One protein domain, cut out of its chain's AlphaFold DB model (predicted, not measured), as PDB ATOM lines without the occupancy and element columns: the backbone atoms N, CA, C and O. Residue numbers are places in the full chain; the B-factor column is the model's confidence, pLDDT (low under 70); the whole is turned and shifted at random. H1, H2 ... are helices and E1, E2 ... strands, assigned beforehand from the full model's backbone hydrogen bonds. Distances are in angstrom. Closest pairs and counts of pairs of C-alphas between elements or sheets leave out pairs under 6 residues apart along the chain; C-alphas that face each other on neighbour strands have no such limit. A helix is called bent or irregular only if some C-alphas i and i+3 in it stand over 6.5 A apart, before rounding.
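This is residues 2 to 105 and 113 to 127 of the 169 residues of an uncharacterized protein of Toxocara canis (UniProt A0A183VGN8). Two lobes stand at opposite ends of a loose model: one is a two-stranded parallel ribbon, E1 and E2, with H2 packed over it and H1 on H2; the other is the kinked helix H4 with the short H3 touching it. The link from E2 to H3 joins the lobes, and H5, after a cut, lies at the H1 end and touches no helix. The printed part has 119 residues, with five named helices and two named strands in the order H1 E1 H2 E2 H3 H4 H5; the class is mostly helix. The radius of gyration of the C-alphas is 18.1 A, and the C-alphas span 52 by 35 by 35 A.

Look first at E1, residues 32 to 36, and E2, residues 60 to 64, parallel neighbours at 23 degrees. C-alphas 34 and 62 face each other at 4.8 A; N 33 and O 60, at 2.8 A, and N 62 and O 33, at 2.8 A, are within hydrogen-bond range. Between them in the chain comes H2, residues 41 to 56: this is a strand-helix-strand unit, two parallel neighbour strands with a helix between, and its crossover is right-handed. The closest C-alphas of H2 and E2 are those of Asn 51 and Leu 61, 6.1 A apart, while H2 and E1 are near each other. Next find H1, residues 16 to 26: it touches H2, closest at the C-alphas of Leu 20 and Leu 50, 6.5 A apart, at a steep tilt of 40 degrees, the same way. In the other lobe, H3, residues 72 to 75, touches residues 86 to 93 of H4, residues 83 to 99; their closest C-alphas, of Ala 75 and Val 90, are 5.1 A apart. H5, residues 113 to 116, is apart from H1, but only just, at 8.2 A. In H1 and H2 every O i to N i+4 pair is within hydrogen-bond range, in H4 7 of 13; H3 and H5 are too short for such a pair.

Find C-alpha 32 at (35.767, 92.753, 12.140); from there E1 runs 13.5 A, and E2 measures 13.0 A. H2 is 22.8 A long and H1 15.3 A, beginning at C-alpha 16, (29.127, 95.440, -8.296). H4, 23.2 A long, ends at C-alpha 99, (24.743, 68.180, 19.097). It has a kink of 47 degrees near residue 90 and is irregular, with C-alphas 92 and 95 7.1 A apart. H3 and H5 each measure 5.0 A.

The two C-alphas farthest apart, of Arg 84 and Ser 119, are 52.9 A from each other. Residues 106 to 112 are not printed, and C-alphas 105 and 113 are 18.7 A apart across this cut. Of the links that are printed whole, none is long. Residues 79 to 84 and 99 to 104 stand free, and residues 2 to 15 hold no named element. Mean pLDDT of the printed part is 88.4; look for values under 70 at residues 2 to 5, 102 to 105 and 113 to 119.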
ATOM      1  N   GLU A   2      12.759  85.521  21.101       55.09
ATOM      2  CA  GLU A   2      12.888  86.912  21.524       55.09
ATOM      3  C   GLU A   2      13.261  87.755  20.304       55.09
ATOM      4  O   GLU A   2      14.023  87.320  19.440       55.09
ATOM      5  N   GLU A   3      12.650  88.926  20.186       62.62
ATOM      6  CA  GLU A   3      12.906  89.833  19.076       62.62
ATOM      7  C   GLU A   3      14.321  90.396  19.231       62.62
ATOM      8  O   GLU A   3      14.616  91.118  20.189       62.62
ATOM      9  N   ILE A   4      15.216  90.023  18.315       64.69
ATOM     10  CA  ILE A   4      16.587  90.528  18.318       64.69
ATOM     11  C   ILE A   4      16.508  92.041  18.115       64.69
ATOM     12  O   ILE A   4      16.066  92.521  17.072       64.69
ATOM     13  N   LYS A   5      16.973  92.809  19.104       66.50
ATOM     14  CA  LYS A   5      17.073  94.275  19.031       66.50
ATOM     15  C   LYS A   5      18.276  94.704  18.184       66.50
ATOM     16  O   LYS A   5      19.107  95.498  18.620       66.50
ATOM     17  N   ALA A   6      18.389  94.152  16.980       70.00
ATOM     18  CA  ALA A   6      19.362  94.555  15.979       70.00
ATOM     19  C   ALA A   6      18.699  95.520  14.998       70.00
ATOM     20  O   ALA A   6      17.531  95.374  14.641       70.00
ATOM     21  N   LYS A   7      19.448  96.532  14.564       75.75
ATOM     22  CA  LYS A   7      18.995  97.432  13.504       75.75
ATOM     23  C   LYS A   7      19.454  96.867  12.168       75.75
ATOM     24  O   LYS A   7      20.635  96.573  12.004       75.75
ATOM     25  N   LEU A   8      18.520  96.745  11.235       81.94
ATOM     26  CA  LEU A   8      18.788  96.367   9.855       81.94
ATOM     27  C   LEU A   8      18.996  97.638   9.027       81.94
ATOM     28  O   LEU A   8      18.196  98.564   9.129       81.94
ATOM     29  N   LEU A   9      20.061  97.677   8.228       85.75
ATOM     30  CA  LEU A   9      20.287  98.718   7.228       85.75
ATOM     31  C   LEU A   9      20.173  98.084   5.843       85.75
ATOM     32  O   LEU A   9      20.941  97.181   5.512       85.75
ATOM     33  N   CYS A  10      19.247  98.579   5.029       89.62
ATOM     34  CA  CYS A  10      19.092  98.151   3.644       89.62
ATOM     35  C   CYS A  10      19.664  99.219   2.714       89.62
ATOM     36  O   CYS A  10      19.277 100.383   2.787       89.62
ATOM     37  N   VAL A  11      20.575  98.831   1.822       90.62
ATOM     38  CA  VAL A  11      21.199  99.742   0.853       90.62
ATOM     39  C   VAL A  11      21.029  99.179  -0.548       90.62
ATOM     40  O   VAL A  11      21.158  97.973  -0.759       90.62
ATOM     41  N   LYS A  12      20.737 100.051  -1.515       90.94
ATOM     42  CA  LYS A  12      20.668  99.693  -2.933       90.94
ATOM     43  C   LYS A  12      21.934 100.155  -3.643       90.94
ATOM     44  O   LYS A  12      22.267 101.331  -3.573       90.94
ATOM     45  N   ALA A  13      22.575  99.253  -4.375       91.62
ATOM     46  CA  ALA A  13      23.653  99.573  -5.304       91.62
ATOM     47  C   ALA A  13      23.211  99.234  -6.735       91.62
ATOM     48  O   ALA A  13      22.485  98.264  -6.952       91.62
ATOM     49  N   LYS A  14      23.626 100.035  -7.719       87.81
ATOM     50  CA  LYS A  14      23.296  99.846  -9.143       87.81
ATOM     51  C   LYS A  14      24.209  98.839  -9.837       87.81
ATOM     52  O   LYS A  14      23.957  98.483 -10.984       87.81
ATOM     53  N   GLY A  15      25.267  98.394  -9.166       90.31
ATOM     54  CA  GLY A  15      26.203  97.416  -9.693       90.31
ATOM     55  C   GLY A  15      27.270  97.019  -8.684       90.31
ATOM     56  O   GLY A  15      27.340  97.544  -7.572       90.31
ATOM     57  N   TYR A  16      28.117  96.095  -9.120       90.50
ATOM     58  CA  TYR A  16      29.127  95.440  -8.296       90.50
ATOM     59  C   TYR A  16      30.119  96.421  -7.645       90.50
ATOM     60  O   TYR A  16      30.335  96.377  -6.436       90.50
ATOM     61  N   GLU A  17      30.687  97.353  -8.419       93.25
ATOM     62  CA  GLU A  17      31.685  98.312  -7.911       93.25
ATOM     63  C   GLU A  17      31.100  99.271  -6.866       93.25
ATOM     64  O   GLU A  17      31.746  99.599  -5.870       93.25
ATOM     65  N   GLU A  18      29.850  99.699  -7.063       93.62
ATOM     66  CA  GLU A  18      29.146 100.538  -6.094       93.62
ATOM     67  C   GLU A  18      28.852  99.754  -4.813       93.62
ATOM     68  O   GLU A  18      29.099 100.267  -3.723       93.62
ATOM     69  N   ALA A  19      28.404  98.498  -4.930       93.81
ATOM     70  CA  ALA A  19      28.157  97.629  -3.783       93.81
ATOM     71  C   ALA A  19      29.431  97.416  -2.952       93.81
ATOM     72  O   ALA A  19      29.396  97.552  -1.728       93.81
ATOM     73  N   LEU A  20      30.567  97.166  -3.610       94.31
ATOM     74  CA  LEU A  20      31.858  97.008  -2.944       94.31
ATOM     75  C   LEU A  20      32.288  98.306  -2.247       94.31
ATOM     76  O   LEU A  20      32.697  98.279  -1.088       94.31
ATOM     77  N   SER A  21      32.154  99.454  -2.919       92.75
ATOM     78  CA  SER A  21      32.477 100.758  -2.330       92.75
ATOM     79  C   SER A  21      31.623 101.058  -1.095       92.75
ATOM     80  O   SER A  21      32.148 101.504  -0.074       92.75
ATOM     81  N   VAL A  22      30.318 100.785  -1.164       92.62
ATOM     82  CA  VAL A  22      29.393 100.931  -0.034       92.62
ATOM     83  C   VAL A  22      29.791 100.002   1.114       92.62
ATOM     84  O   VAL A  22      29.882 100.465   2.250       92.62
ATOM     85  N   ALA A  23      30.077  98.728   0.835       92.62
ATOM     86  CA  ALA A  23      30.489  97.761   1.850       92.62
ATOM     87  C   ALA A  23      31.784  98.192   2.557       92.62
ATOM     88  O   ALA A  23      31.833  98.219   3.786       92.62
ATOM     89  N   VAL A  24      32.806  98.617   1.805       92.12
ATOM     90  CA  VAL A  24      34.071  99.111   2.374       92.12
ATOM     91  C   VAL A  24      33.840 100.327   3.271       92.12
ATOM     92  O   VAL A  24      34.375 100.356   4.379       92.12
ATOM     93  N   LYS A  25      33.002 101.283   2.843       90.69
ATOM     94  CA  LYS A  25      32.637 102.455   3.654       90.69
ATOM     95  C   LYS A  25      31.931 102.062   4.950       90.69
ATOM     96  O   LYS A  25      32.284 102.562   6.011       90.69
ATOM     97  N   LEU A  26      30.968 101.135   4.897       88.94
ATOM     98  CA  LEU A  26      30.280 100.638   6.098       88.94
ATOM     99  C   LEU A  26      31.247 100.005   7.105       88.94
ATOM    100  O   LEU A  26      31.017 100.076   8.310       88.94
ATOM    101  N   CYS A  27      32.341  99.426   6.615       88.94
ATOM    102  CA  CYS A  27      33.328  98.740   7.434       88.94
ATOM    103  C   CYS A  27      34.443  99.656   7.961       88.94
ATOM    104  O   CYS A  27      35.313  99.175   8.680       88.94
ATOM    105  N   GLU A  28      34.452 100.957   7.646       87.62
ATOM    106  CA  GLU A  28      35.564 101.857   7.993       87.62
ATOM    107  C   GLU A  28      35.875 101.905   9.497       87.62
ATOM    108  O   GLU A  28      37.037 101.924   9.903       87.62
ATOM    109  N   ASN A  29      34.846 101.861  10.337       85.38
ATOM    110  CA  ASN A  29      35.006 101.895  11.792       85.38
ATOM    111  C   ASN A  29      34.879 100.509  12.444       85.38
ATOM    112  O   ASN A  29      34.850 100.410  13.670       85.38
ATOM    113  N   ALA A  30      34.775  99.444  11.647       88.12
ATOM    114  CA  ALA A  30      34.658  98.083  12.149       88.12
ATOM    115  C   ALA A  30      36.043  97.477  12.419       88.12
ATOM    116  O   ALA A  30      36.981  97.667  11.643       88.12
ATOM    117  N   CYS A  31      36.164  96.709  13.503       90.69
ATOM    118  CA  CYS A  31      37.336  95.863  13.753       90.69
ATOM    119  C   CYS A  31      37.257  94.528  12.995       90.69
ATOM    120  O   CYS A  31      38.281  93.976  12.586       90.69
ATOM    121  N   GLU A  32      36.041  94.027  12.786       94.06
ATOM    122  CA  GLU A  32      35.767  92.753  12.140       94.06
ATOM    123  C   GLU A  32      34.460  92.826  11.350       94.06
ATOM    124  O   GLU A  32      33.498  93.477  11.760       94.06
ATOM    125  N   VAL A  33      34.448  92.148  10.208       94.31
ATOM    126  CA  VAL A  33      33.284  91.971   9.346       94.31
ATOM    127  C   VAL A  33      32.968  90.485   9.331       94.31
ATOM    128  O   VAL A  33      33.851  89.670   9.073       94.31
ATOM    129  N   ILE A  34      31.723  90.133   9.631       94.81
ATOM    130  CA  ILE A  34      31.259  88.746   9.638       94.81
ATOM    131  C   ILE A  34      30.268  88.588   8.494       94.81
ATOM    132  O   ILE A  34      29.334  89.380   8.376       94.81
ATOM    133  N   VAL A  35      30.495  87.588   7.647       95.38
ATOM    134  CA  VAL A  35      29.650  87.290   6.487       95.38
ATOM    135  C   VAL A  35      29.291  85.813   6.450       95.38
ATOM    136  O   VAL A  35      30.081  84.961   6.869       95.38
ATOM    137  N   ASP A  36      28.118  85.511   5.901       94.88
ATOM    138  CA  ASP A  36      27.806  84.153   5.475       94.88
ATOM    139  C   ASP A  36      28.713  83.748   4.310       94.88
ATOM    140  O   ASP A  36      29.139  84.577   3.505       94.88
ATOM    141  N   ALA A  37      29.002  82.456   4.208       93.94
ATOM    142  CA  ALA A  37      29.840  81.925   3.150       93.94
ATOM    143  C   ALA A  37      29.202  82.047   1.764       93.94
ATOM    144  O   ALA A  37      28.123  81.509   1.502       93.94
ATOM    145  N   ALA A  38      29.939  82.681   0.853       93.56
ATOM    146  CA  ALA A  38      29.630  82.691  -0.563       93.56
ATOM    147  C   ALA A  38      29.967  81.344  -1.230       93.56
ATOM    148  O   ALA A  38      31.083  80.828  -1.118       93.56
ATOM    149  N   TYR A  39      29.021  80.798  -1.998       92.88
ATOM    150  CA  TYR A  39      29.212  79.548  -2.752       92.88
ATOM    151  C   TYR A  39      29.275  79.763  -4.267       92.88
ATOM    152  O   TYR A  39      29.965  79.014  -4.965       92.88
ATOM    153  N   LEU A  40      28.578  80.781  -4.779       95.06
ATOM    154  CA  LEU A  40      28.578  81.115  -6.199       95.06
ATOM    155  C   LEU A  40      29.828  81.910  -6.566       95.06
ATOM    156  O   LEU A  40      30.423  82.595  -5.740       95.06
ATOM    157  N   ARG A  41      30.238  81.810  -7.833       95.06
ATOM    158  CA  ARG A  41      31.465  82.450  -8.322       95.06
ATOM    159  C   ARG A  41      31.463  83.965  -8.098       95.06
ATOM    160  O   ARG A  41      32.458  84.488  -7.617       95.06
ATOM    161  N   GLU A  42      30.362  84.633  -8.435       93.81
ATOM    162  CA  GLU A  42      30.233  86.094  -8.335       93.81
ATOM    163  C   GLU A  42      30.271  86.566  -6.874       93.81
ATOM    164  O   GLU A  42      30.990  87.509  -6.545       93.81
ATOM    165  N   ASP A  43      29.585  85.848  -5.981       93.38
ATOM    166  CA  ASP A  43      29.587  86.137  -4.544       93.38
ATOM    167  C   ASP A  43      30.979  85.926  -3.930       93.38
ATOM    168  O   ASP A  43      31.427  86.717  -3.103       93.38
ATOM    169  N   ARG A  44      31.697  84.875  -4.356       94.81
ATOM    170  CA  ARG A  44      33.063  84.595  -3.885       94.81
ATOM    171  C   ARG A  44      34.041  85.663  -4.350       94.81
ATOM    172  O   ARG A  44      34.855  86.114  -3.556       94.81
ATOM    173  N   GLU A  45      33.928  86.101  -5.600       96.00
ATOM    174  CA  GLU A  45      34.729  87.211  -6.119       96.00
ATOM    175  C   GLU A  45      34.451  88.503  -5.331       96.00
ATOM    176  O   GLU A  45      35.378  89.243  -5.003       96.00
ATOM    177  N   PHE A  46      33.186  88.766  -4.977       95.56
ATOM    178  CA  PHE A  46      32.808  89.876  -4.090       95.56
ATOM    179  C   PHE A  46      33.451  89.774  -2.709       95.56
ATOM    180  O   PHE A  46      34.067  90.737  -2.249       95.56
ATOM    181  N   GLU A  47      33.352  88.610  -2.067       95.19
ATOM    182  CA  GLU A  47      33.959  88.349  -0.763       95.19
ATOM    183  C   GLU A  47      35.487  88.531  -0.803       95.19
ATOM    184  O   GLU A  47      36.049  89.194   0.069       95.19
ATOM    185  N   GLU A  48      36.161  88.019  -1.839       95.81
ATOM    186  CA  GLU A  48      37.611  88.145  -2.034       95.81
ATOM    187  C   GLU A  48      38.041  89.610  -2.201       95.81
ATOM    188  O   GLU A  48      38.947  90.078  -1.507       95.81
ATOM    189  N   ARG A  49      37.350  90.380  -3.052       96.81
ATOM    190  CA  ARG A  49      37.660  91.806  -3.259       96.81
ATOM    191  C   ARG A  49      37.367  92.660  -2.025       96.81
ATOM    192  O   ARG A  49      38.089  93.630  -1.754       96.81
ATOM    193  N   LEU A  50      36.326  92.315  -1.265       96.50
ATOM    194  CA  LEU A  50      36.046  92.942   0.024       96.50
ATOM    195  C   LEU A  50      37.167  92.629   1.020       96.50
ATOM    196  O   LEU A  50      37.702  93.553   1.632       96.50
ATOM    197  N   ASN A  51      37.575  91.363   1.129       97.00
ATOM    198  CA  ASN A  51      38.663  90.931   2.001       97.00
ATOM    199  C   ASN A  51      39.975  91.669   1.699       97.00
ATOM    200  O   ASN A  51      40.594  92.212   2.610       97.00
ATOM    201  N   ASP A  52      40.360  91.781   0.426       97.19
ATOM    202  CA  ASP A  52      41.555  92.527   0.012       97.19
ATOM    203  C   ASP A  52      41.518  93.991   0.472       97.19
ATOM    204  O   ASP A  52      42.533  94.562   0.884       97.19
ATOM    205  N   SER A  53      40.342  94.615   0.409       95.88
ATOM    206  CA  SER A  53      40.135  95.992   0.863       95.88
ATOM    207  C   SER A  53      40.210  96.104   2.391       95.88
ATOM    208  O   SER A  53      40.792  97.057   2.911       95.88
ATOM    209  N   LEU A  54      39.675  95.117   3.115       95.75
ATOM    210  CA  LEU A  54      39.718  95.050   4.577       95.75
ATOM    211  C   LEU A  54      41.138  94.797   5.100       95.75
ATOM    212  O   LEU A  54      41.564  95.492   6.022       95.75
ATOM    213  N   ILE A  55      41.902  93.899   4.470       95.88
ATOM    214  CA  ILE A  55      43.305  93.625   4.814       95.88
ATOM    215  C   ILE A  55      44.150  94.893   4.680       95.88
ATOM    216  O   ILE A  55      44.895  95.235   5.599       95.88
ATOM    217  N   LYS A  56      44.000  95.639   3.575       95.38
ATOM    218  CA  LYS A  56      44.706  96.921   3.372       95.38
ATOM    219  C   LYS A  56      44.405  97.934   4.473       95.38
ATOM    220  O   LYS A  56      45.260  98.745   4.811       95.38
ATOM    221  N   ALA A  57      43.206  97.870   5.042       92.75
ATOM    222  CA  ALA A  57      42.786  98.719   6.143       92.75
ATOM    223  C   ALA A  57      42.964  98.075   7.530       92.75
ATOM    224  O   ALA A  57      42.461  98.614   8.513       92.75
ATOM    225  N   SER A  58      43.689  96.952   7.624       94.88
ATOM    226  CA  SER A  58      43.964  96.228   8.873       94.88
ATOM    227  C   SER A  58      42.701  95.780   9.627       94.88
ATOM    228  O   SER A  58      42.626  95.885  10.850       94.88
ATOM    229  N   ARG A  59      41.705  95.270   8.894       94.25
ATOM    230  CA  ARG A  59      40.443  94.732   9.428       94.25
ATOM    231  C   ARG A  59      40.330  93.240   9.153       94.25
ATOM    232  O   ARG A  59      40.821  92.752   8.136       94.25
ATOM    233  N   LYS A  60      39.654  92.520  10.050       96.69
ATOM    234  CA  LYS A  60      39.412  91.081   9.909       96.69
ATOM    235  C   LYS A  60      38.110  90.820   9.151       96.69
ATOM    236  O   LYS A  60      37.095  91.445   9.445       96.69
ATOM    237  N   LEU A  61      38.131  89.868   8.224       96.69
ATOM    238  CA  LEU A  61      36.928  89.265   7.655       96.69
ATOM    239  C   LEU A  61      36.794  87.836   8.190       96.69
ATOM    240  O   LEU A  61      37.734  87.048   8.089       96.69
ATOM    241  N   THR A  62      35.628  87.505   8.737       96.38
ATOM    242  CA  THR A  62      35.281  86.152   9.178       96.38
ATOM    243  C   THR A  62      34.105  85.641   8.369       96.38
ATOM    244  O   THR A  62      33.019  86.215   8.381       96.38
ATOM    245  N   ARG A  63      34.332  84.521   7.689       95.06
ATOM    246  CA  ARG A  63      33.310  83.797   6.943       95.06
ATOM    247  C   ARG A  63      32.711  82.691   7.805       95.06
ATOM    248  O   ARG A  63      33.459  81.894   8.373       95.06
ATOM    249  N   VAL A  64      31.384  82.599   7.828       93.94
ATOM    250  CA  VAL A  64      30.630  81.579   8.565       93.94
ATOM    251  C   VAL A  64      29.776  80.757   7.597       93.94
ATOM    252  O   VAL A  64      29.013  81.294   6.802       93.94
ATOM    253  N   GLU A  65      29.893  79.430   7.641       93.56
ATOM    254  CA  GLU A  65      29.061  78.533   6.830       93.56
ATOM    255  C   GLU A  65      27.728  78.231   7.538       93.56
ATOM    256  O   GLU A  65      27.577  77.183   8.156       93.56
ATOM    257  N   GLY A  66      26.759  79.153   7.457       89.62
ATOM    258  CA  GLY A  66      25.427  78.997   8.070       89.62
ATOM    259  C   GLY A  66      24.395  78.239   7.220       89.62
ATOM    260  O   GLY A  66      23.392  77.756   7.740       89.62
ATOM    261  N   ASN A  67      24.635  78.094   5.913       92.38
ATOM    262  CA  ASN A  67      23.681  77.482   4.972       92.38
ATOM    263  C   ASN A  67      23.818  75.953   4.840       92.38
ATOM    264  O   ASN A  67      23.041  75.318   4.125       92.38
ATOM    265  N   VAL A  68      24.805  75.348   5.507       93.00
ATOM    266  CA  VAL A  68      25.086  73.906   5.451       93.00
ATOM    267  C   VAL A  68      25.252  73.339   6.856       93.00
ATOM    268  O   VAL A  68      25.825  73.975   7.729       93.00
ATOM    269  N   SER A  69      24.780  72.110   7.087       91.88
ATOM    270  CA  SER A  69      24.918  71.463   8.405       91.88
ATOM    271  C   SER A  69      26.331  70.952   8.694       91.88
ATOM    272  O   SER A  69      26.665  70.688   9.842       91.88
ATOM    273  N   VAL A  70      27.140  70.736   7.654       94.06
ATOM    274  CA  VAL A  70      28.558  70.387   7.776       94.06
ATOM    275  C   VAL A  70      29.324  71.322   6.843       94.06
ATOM    276  O   VAL A  70      29.032  71.293   5.643       94.06
ATOM    277  N   PRO A  71      30.279  72.121   7.357       93.50
ATOM    278  CA  PRO A  71      31.120  73.007   6.553       93.50
ATOM    279  C   PRO A  71      31.731  72.278   5.352       93.50
ATOM    280  O   PRO A  71      32.195  71.143   5.489       93.50
ATOM    281  N   VAL A  72      31.759  72.904   4.175       92.88
ATOM    282  CA  VAL A  72      32.191  72.261   2.921       92.88
ATOM    283  C   VAL A  72      33.633  71.770   3.030       92.88
ATOM    284  O   VAL A  72      33.920  70.620   2.690       92.88
ATOM    285  N   ASN A  73      34.516  72.600   3.591       89.81
ATOM    286  CA  ASN A  73      35.926  72.253   3.795       89.81
ATOM    287  C   ASN A  73      36.128  71.158   4.853       89.81
ATOM    288  O   ASN A  73      37.164  70.503   4.862       89.81
ATOM    289  N   LEU A  74      35.153  70.956   5.747       93.19
ATOM    290  CA  LEU A  74      35.170  69.851   6.704       93.19
ATOM    291  C   LEU A  74      34.600  68.568   6.081       93.19
ATOM    292  O   LEU A  74      35.079  67.476   6.366       93.19
ATOM    293  N   ALA A  75      33.586  68.693   5.223       93.94
ATOM    294  CA  ALA A  75      32.909  67.565   4.598       93.94
ATOM    295  C   ALA A  75      33.805  66.804   3.609       93.94
ATOM    296  O   ALA A  75      33.768  65.573   3.573       93.94
ATOM    297  N   SER A  76      34.582  67.506   2.778       93.81
ATOM    298  CA  SER A  76      35.580  66.884   1.899       93.81
ATOM    299  C   SER A  76      36.604  67.896   1.386       93.81
ATOM    300  O   SER A  76      36.272  69.036   1.084       93.81
ATOM    301  N   ASN A  77      37.841  67.434   1.181       92.00
ATOM    302  CA  ASN A  77      38.926  68.229   0.591       92.00
ATOM    303  C   ASN A  77      38.939  68.187  -0.949       92.00
ATOM    304  O   ASN A  77      39.838  68.742  -1.578       92.00
ATOM    305  N   CYS A  78      37.998  67.474  -1.571       92.00
ATOM    306  CA  CYS A  78      37.912  67.333  -3.020       92.00
ATOM    307  C   CYS A  78      36.460  67.271  -3.497       92.00
ATOM    308  O   CYS A  78      35.542  66.979  -2.729       92.00
ATOM    309  N   VAL A  79      36.266  67.495  -4.796       92.31
ATOM    310  CA  VAL A  79      34.969  67.283  -5.444       92.31
ATOM    311  C   VAL A  79      34.620  65.798  -5.391       92.31
ATOM    312  O   VAL A  79      35.419  64.938  -5.763       92.31
ATOM    313  N   GLU A  80      33.418  65.496  -4.914       95.38
ATOM    314  CA  GLU A  80      32.920  64.132  -4.793       95.38
ATOM    315  C   GLU A  80      32.238  63.658  -6.074       95.38
ATOM    316  O   GLU A  80      31.517  64.410  -6.723       95.38
ATOM    317  N   TRP A  81      32.394  62.371  -6.390       94.75
ATOM    318  CA  TRP A  81      31.749  61.745  -7.551       94.75
ATOM    319  C   TRP A  81      30.224  61.694  -7.438       94.75
ATOM    320  O   TRP A  81      29.523  61.663  -8.446       94.75
ATOM    321  N   GLY A  82      29.691  61.660  -6.216       95.50
ATOM    322  CA  GLY A  82      28.258  61.770  -5.992       95.50
ATOM    323  C   GLY A  82      27.854  61.479  -4.555       95.50
ATOM    324  O   GLY A  82      28.682  61.287  -3.665       95.50
ATOM    325  N   ALA A  83      26.544  61.378  -4.324       95.19
ATOM    326  CA  ALA A  83      25.996  61.186  -2.983       95.19
ATOM    327  C   ALA A  83      26.551  59.939  -2.272       95.19
ATOM    328  O   ALA A  83      26.706  59.953  -1.056       95.19
ATOM    329  N   ARG A  84      26.882  58.863  -3.003       97.00
ATOM    330  CA  ARG A  84      27.471  57.647  -2.414       97.00
ATOM    331  C   ARG A  84      28.842  57.910  -1.780       97.00
ATOM    332  O   ARG A  84      29.124  57.302  -0.752       97.00
ATOM    333  N   THR A  85      29.669  58.771  -2.373       95.62
ATOM    334  CA  THR A  85      31.030  59.055  -1.884       95.62
ATOM    335  C   THR A  85      31.045  60.198  -0.869       95.62
ATOM    336  O   THR A  85      31.771  60.117   0.118       95.62
ATOM    337  N   LEU A  86      30.161  61.190  -1.027       95.62
ATOM    338  CA  LEU A  86      30.011  62.303  -0.084       95.62
ATOM    339  C   LEU A  86      29.377  61.875   1.246       95.62
ATOM    340  O   LEU A  86      29.847  62.259   2.316       95.62
ATOM    341  N   ARG A  87      28.310  61.064   1.190       95.56
ATOM    342  CA  ARG A  87      27.524  60.648   2.361       95.56
ATOM    343  C   ARG A  87      28.397  60.153   3.524       95.56
ATOM    344  O   ARG A  87      28.277  60.735   4.598       95.56
ATOM    345  N   PRO A  88      29.269  59.137   3.374       95.25
ATOM    346  CA  PRO A  88      30.041  58.627   4.506       95.25
ATOM    347  C   PRO A  88      30.944  59.680   5.157       95.25
ATOM    348  O   PRO A  88      31.153  59.591   6.360       95.25
ATOM    349  N   LYS A  89      31.439  60.675   4.409       95.12
ATOM    350  CA  LYS A  89      32.283  61.750   4.951       95.12
ATOM    351  C   LYS A  89      31.463  62.739   5.774       95.12
ATOM    352  O   LYS A  89      31.766  62.988   6.931       95.12
ATOM    353  N   VAL A  90      30.342  63.205   5.221       95.38
ATOM    354  CA  VAL A  90      29.408  64.102   5.922       95.38
ATOM    355  C   VAL A  90      28.903  63.465   7.222       95.38
ATOM    356  O   VAL A  90      28.934  64.097   8.277       95.38
ATOM    357  N   TRP A  91      28.502  62.188   7.190       95.44
ATOM    358  CA  TRP A  91      27.959  61.495   8.367       95.44
ATOM    359  C   TRP A  91      28.941  61.341   9.533       95.44
ATOM    360  O   TRP A  91      28.482  61.173  10.662       95.44
ATOM    361  N   GLN A  92      30.254  61.434   9.301       94.75
ATOM    362  CA  GLN A  92      31.243  61.449  10.387       94.75
ATOM    363  C   GLN A  92      31.105  62.698  11.270       94.75
ATOM    364  O   GLN A  92      31.393  62.633  12.463       94.75
ATOM    365  N   HIS A  93      30.619  63.810  10.708       94.75
ATOM    366  CA  HIS A  93      30.543  65.106  11.385       94.75
ATOM    367  C   HIS A  93      29.123  65.498  11.793       94.75
ATOM    368  O   HIS A  93      28.953  66.154  12.818       94.75
ATOM    369  N   VAL A  94      28.096  65.058  11.053       93.94
ATOM    370  CA  VAL A  94      26.686  65.446  11.283       93.94
ATOM    371  C   VAL A  94      26.261  65.293  12.740       93.94
ATOM    372  O   VAL A  94      25.633  66.192  13.288       93.94
ATOM    373  N   LYS A  95      26.605  64.174  13.393       91.06
ATOM    374  CA  LYS A  95      26.197  63.944  14.787       91.06
ATOM    375  C   LYS A  95      26.799  64.980  15.742       91.06
ATOM    376  O   LYS A  95      26.115  65.390  16.670       91.06
ATOM    377  N   ALA A  96      28.055  65.370  15.527       91.62
ATOM    378  CA  ALA A  96      28.721  66.380  16.345       91.62
ATOM    379  C   ALA A  96      28.120  67.769  16.091       91.62
ATOM    380  O   ALA A  96      27.758  68.444  17.045       91.62
ATOM    381  N   MET A  97      27.915  68.131  14.821       90.81
ATOM    382  CA  MET A  97      27.331  69.422  14.427       90.81
ATOM    383  C   MET A  97      25.898  69.596  14.955       90.81
ATOM    384  O   MET A  97      25.546  70.645  15.473       90.81
ATOM    385  N   LEU A  98      25.066  68.550  14.889       88.25
ATOM    386  CA  LEU A  98      23.694  68.594  15.415       88.25
ATOM    387  C   LEU A  98      23.617  68.594  16.949       88.25
ATOM    388  O   LEU A  98      22.567  68.915  17.501       88.25
ATOM    389  N   ALA A  99      24.680  68.170  17.637       88.69
ATOM    390  CA  ALA A  99      24.743  68.180  19.097       88.69
ATOM    391  C   ALA A  99      25.206  69.533  19.660       88.69
ATOM    392  O   ALA A  99      25.102  69.752  20.870       88.69
ATOM    393  N   GLU A 100      25.721  70.416  18.805       83.94
ATOM    394  CA  GLU A 100      26.145  71.757  19.179       83.94
ATOM    395  C   GLU A 100      24.934  72.592  19.608       83.94
ATOM    396  O   GLU A 100      23.902  72.635  18.932       83.94
ATOM    397  N   LYS A 101      25.041  73.212  20.785       81.19
ATOM    398  CA  LYS A 101      24.012  74.096  21.329       81.19
ATOM    399  C   LYS A 101      24.449  75.530  21.111       81.19
ATOM    400  O   LYS A 101      25.514  75.923  21.577       81.19
ATOM    401  N   TRP A 102      23.599  76.291  20.442       69.62
ATOM    402  CA  TRP A 102      23.814  77.700  20.148       69.62
ATOM    403  C   TRP A 102      22.963  78.518  21.114       69.62
ATOM    404  O   TRP A 102      21.878  78.973  20.765       69.62
ATOM    405  N   ASP A 103      23.431  78.636  22.355       64.25
ATOM    406  CA  ASP A 103      22.759  79.440  23.387       64.25
ATOM    407  C   ASP A 103      23.322  80.878  23.451       64.25
ATOM    408  O   ASP A 103      22.977  81.656  24.342       64.25
ATOM    409  N   ASP A 104      24.170  81.253  22.488       68.31
ATOM    410  CA  ASP A 104      24.782  82.576  22.409       68.31
ATOM    411  C   ASP A 104      23.784  83.598  21.856       68.31
ATOM    412  O   ASP A 104      23.640  83.803  20.650       68.31
ATOM    413  N   VAL A 105      23.085  84.275  22.762       64.81
ATOM    414  CA  VAL A 105      22.316  85.475  22.426       64.81
ATOM    415  C   VAL A 105      23.241  86.682  22.574       64.81
ATOM    416  O   VAL A 105      23.875  86.818  23.624       64.81
ATOM    417  N   ILE A 113      23.392 102.408  15.810       60.47
ATOM    418  CA  ILE A 113      23.896 102.306  14.431       60.47
ATOM    419  C   ILE A 113      24.216 103.690  13.837       60.47
ATOM    420  O   ILE A 113      25.162 103.821  13.081       60.47
ATOM    421  N   LYS A 114      23.506 104.759  14.242       59.12
ATOM    422  CA  LYS A 114      23.724 106.132  13.740       59.12
ATOM    423  C   LYS A 114      25.103 106.718  14.078       59.12
ATOM    424  O   LYS A 114      25.528 107.640  13.398       59.12
ATOM    425  N   LYS A 115      25.773 106.224  15.125       59.28
ATOM    426  CA  LYS A 115      27.160 106.611  15.450       59.28
ATOM    427  C   LYS A 115      28.192 105.768  14.692       59.28
ATOM    428  O   LYS A 115      29.329 106.203  14.566       59.28
ATOM    429  N   SER A 116      27.803 104.581  14.224       58.41
ATOM    430  CA  SER A 116      28.695 103.595  13.598       58.41
ATOM    431  C   SER A 116      28.596 103.572  12.070       58.41
ATOM    432  O   SER A 116      29.587 103.294  11.405       58.41
ATOM    433  N   VAL A 117      27.426 103.889  11.508       61.88
ATOM    434  CA  VAL A 117      27.210 104.026  10.064       61.88
ATOM    435  C   VAL A 117      27.809 105.350   9.620       61.88
ATOM    436  O   VAL A 117      27.411 106.418  10.087       61.88
ATOM    437  N   VAL A 118      28.777 105.259   8.714       60.34
ATOM    438  CA  VAL A 118      29.437 106.410   8.100       60.34
ATOM    439  C   VAL A 118      28.395 107.319   7.445       60.34
ATOM    440  O   VAL A 118      27.511 106.867   6.713       60.34
ATOM    441  N   SER A 119      28.495 108.621   7.714       62.16
ATOM    442  CA  SER A 119      27.649 109.645   7.102       62.16
ATOM    443  C   SER A 119      27.717 109.571   5.572       62.16
ATOM    444  O   SER A 119      28.810 109.614   5.011       62.16
ATOM    445  N   GLY A 120      26.565 109.516   4.894       71.25
ATOM    446  CA  GLY A 120      26.478 109.657   3.432       71.25
ATOM    447  C   GLY A 120      26.052 108.413   2.646       71.25
ATOM    448  O   GLY A 120      25.991 108.487   1.420       71.25
ATOM    449  N   ILE A 121      25.731 107.295   3.303       82.50
ATOM    450  CA  ILE A 121      25.104 106.139   2.640       82.50
ATOM    451  C   ILE A 121      23.584 106.300   2.707       82.50
ATOM    452  O   ILE A 121      23.015 106.403   3.792       82.50
ATOM    453  N   ALA A 122      22.936 106.354   1.542       83.88
ATOM    454  CA  ALA A 122      21.487 106.475   1.447       83.88
ATOM    455  C   ALA A 122      20.817 105.127   1.747       83.88
ATOM    456  O   ALA A 122      21.105 104.120   1.097       83.88
ATOM    457  N   GLU A 123      19.917 105.126   2.724       87.88
ATOM    458  CA  GLU A 123      19.071 103.974   3.014       87.88
ATOM    459  C   GLU A 123      18.066 103.756   1.874       87.88
ATOM    460  O   GLU A 123      17.540 104.702   1.282       87.88
ATOM    461  N   MET A 124      17.827 102.491   1.540       91.06
ATOM    462  CA  MET A 124      16.859 102.093   0.526       91.06
ATOM    463  C   MET A 124      15.435 102.410   1.000       91.06
ATOM    464  O   MET A 124      15.046 102.038   2.104       91.06
ATOM    465  N   ASN A 125      14.619 103.021   0.134       91.81
ATOM    466  CA  ASN A 125      13.181 103.119   0.372       91.81
ATOM    467  C   ASN A 125      12.517 101.757   0.109       91.81
ATOM    468  O   ASN A 125      12.230 101.406  -1.037       91.81
ATOM    469  N   LEU A 126      12.298 100.992   1.180       92.44
ATOM    470  CA  LEU A 126      11.726  99.647   1.104       92.44
ATOM    471  C   LEU A 126      10.317  99.630   0.500       92.44
ATOM    472  O   LEU A 126      10.016  98.715  -0.258       92.44
ATOM    473  N   ASP A 127       9.477 100.635   0.767       94.12
ATOM    474  CA  ASP A 127       8.101 100.675   0.250       94.12
ATOM    475  C   ASP A 127       8.072 100.848  -1.273       94.12
ATOM    476  O   ASP A 127       7.273 100.229  -1.977       94.12
TER     477      ASP A 127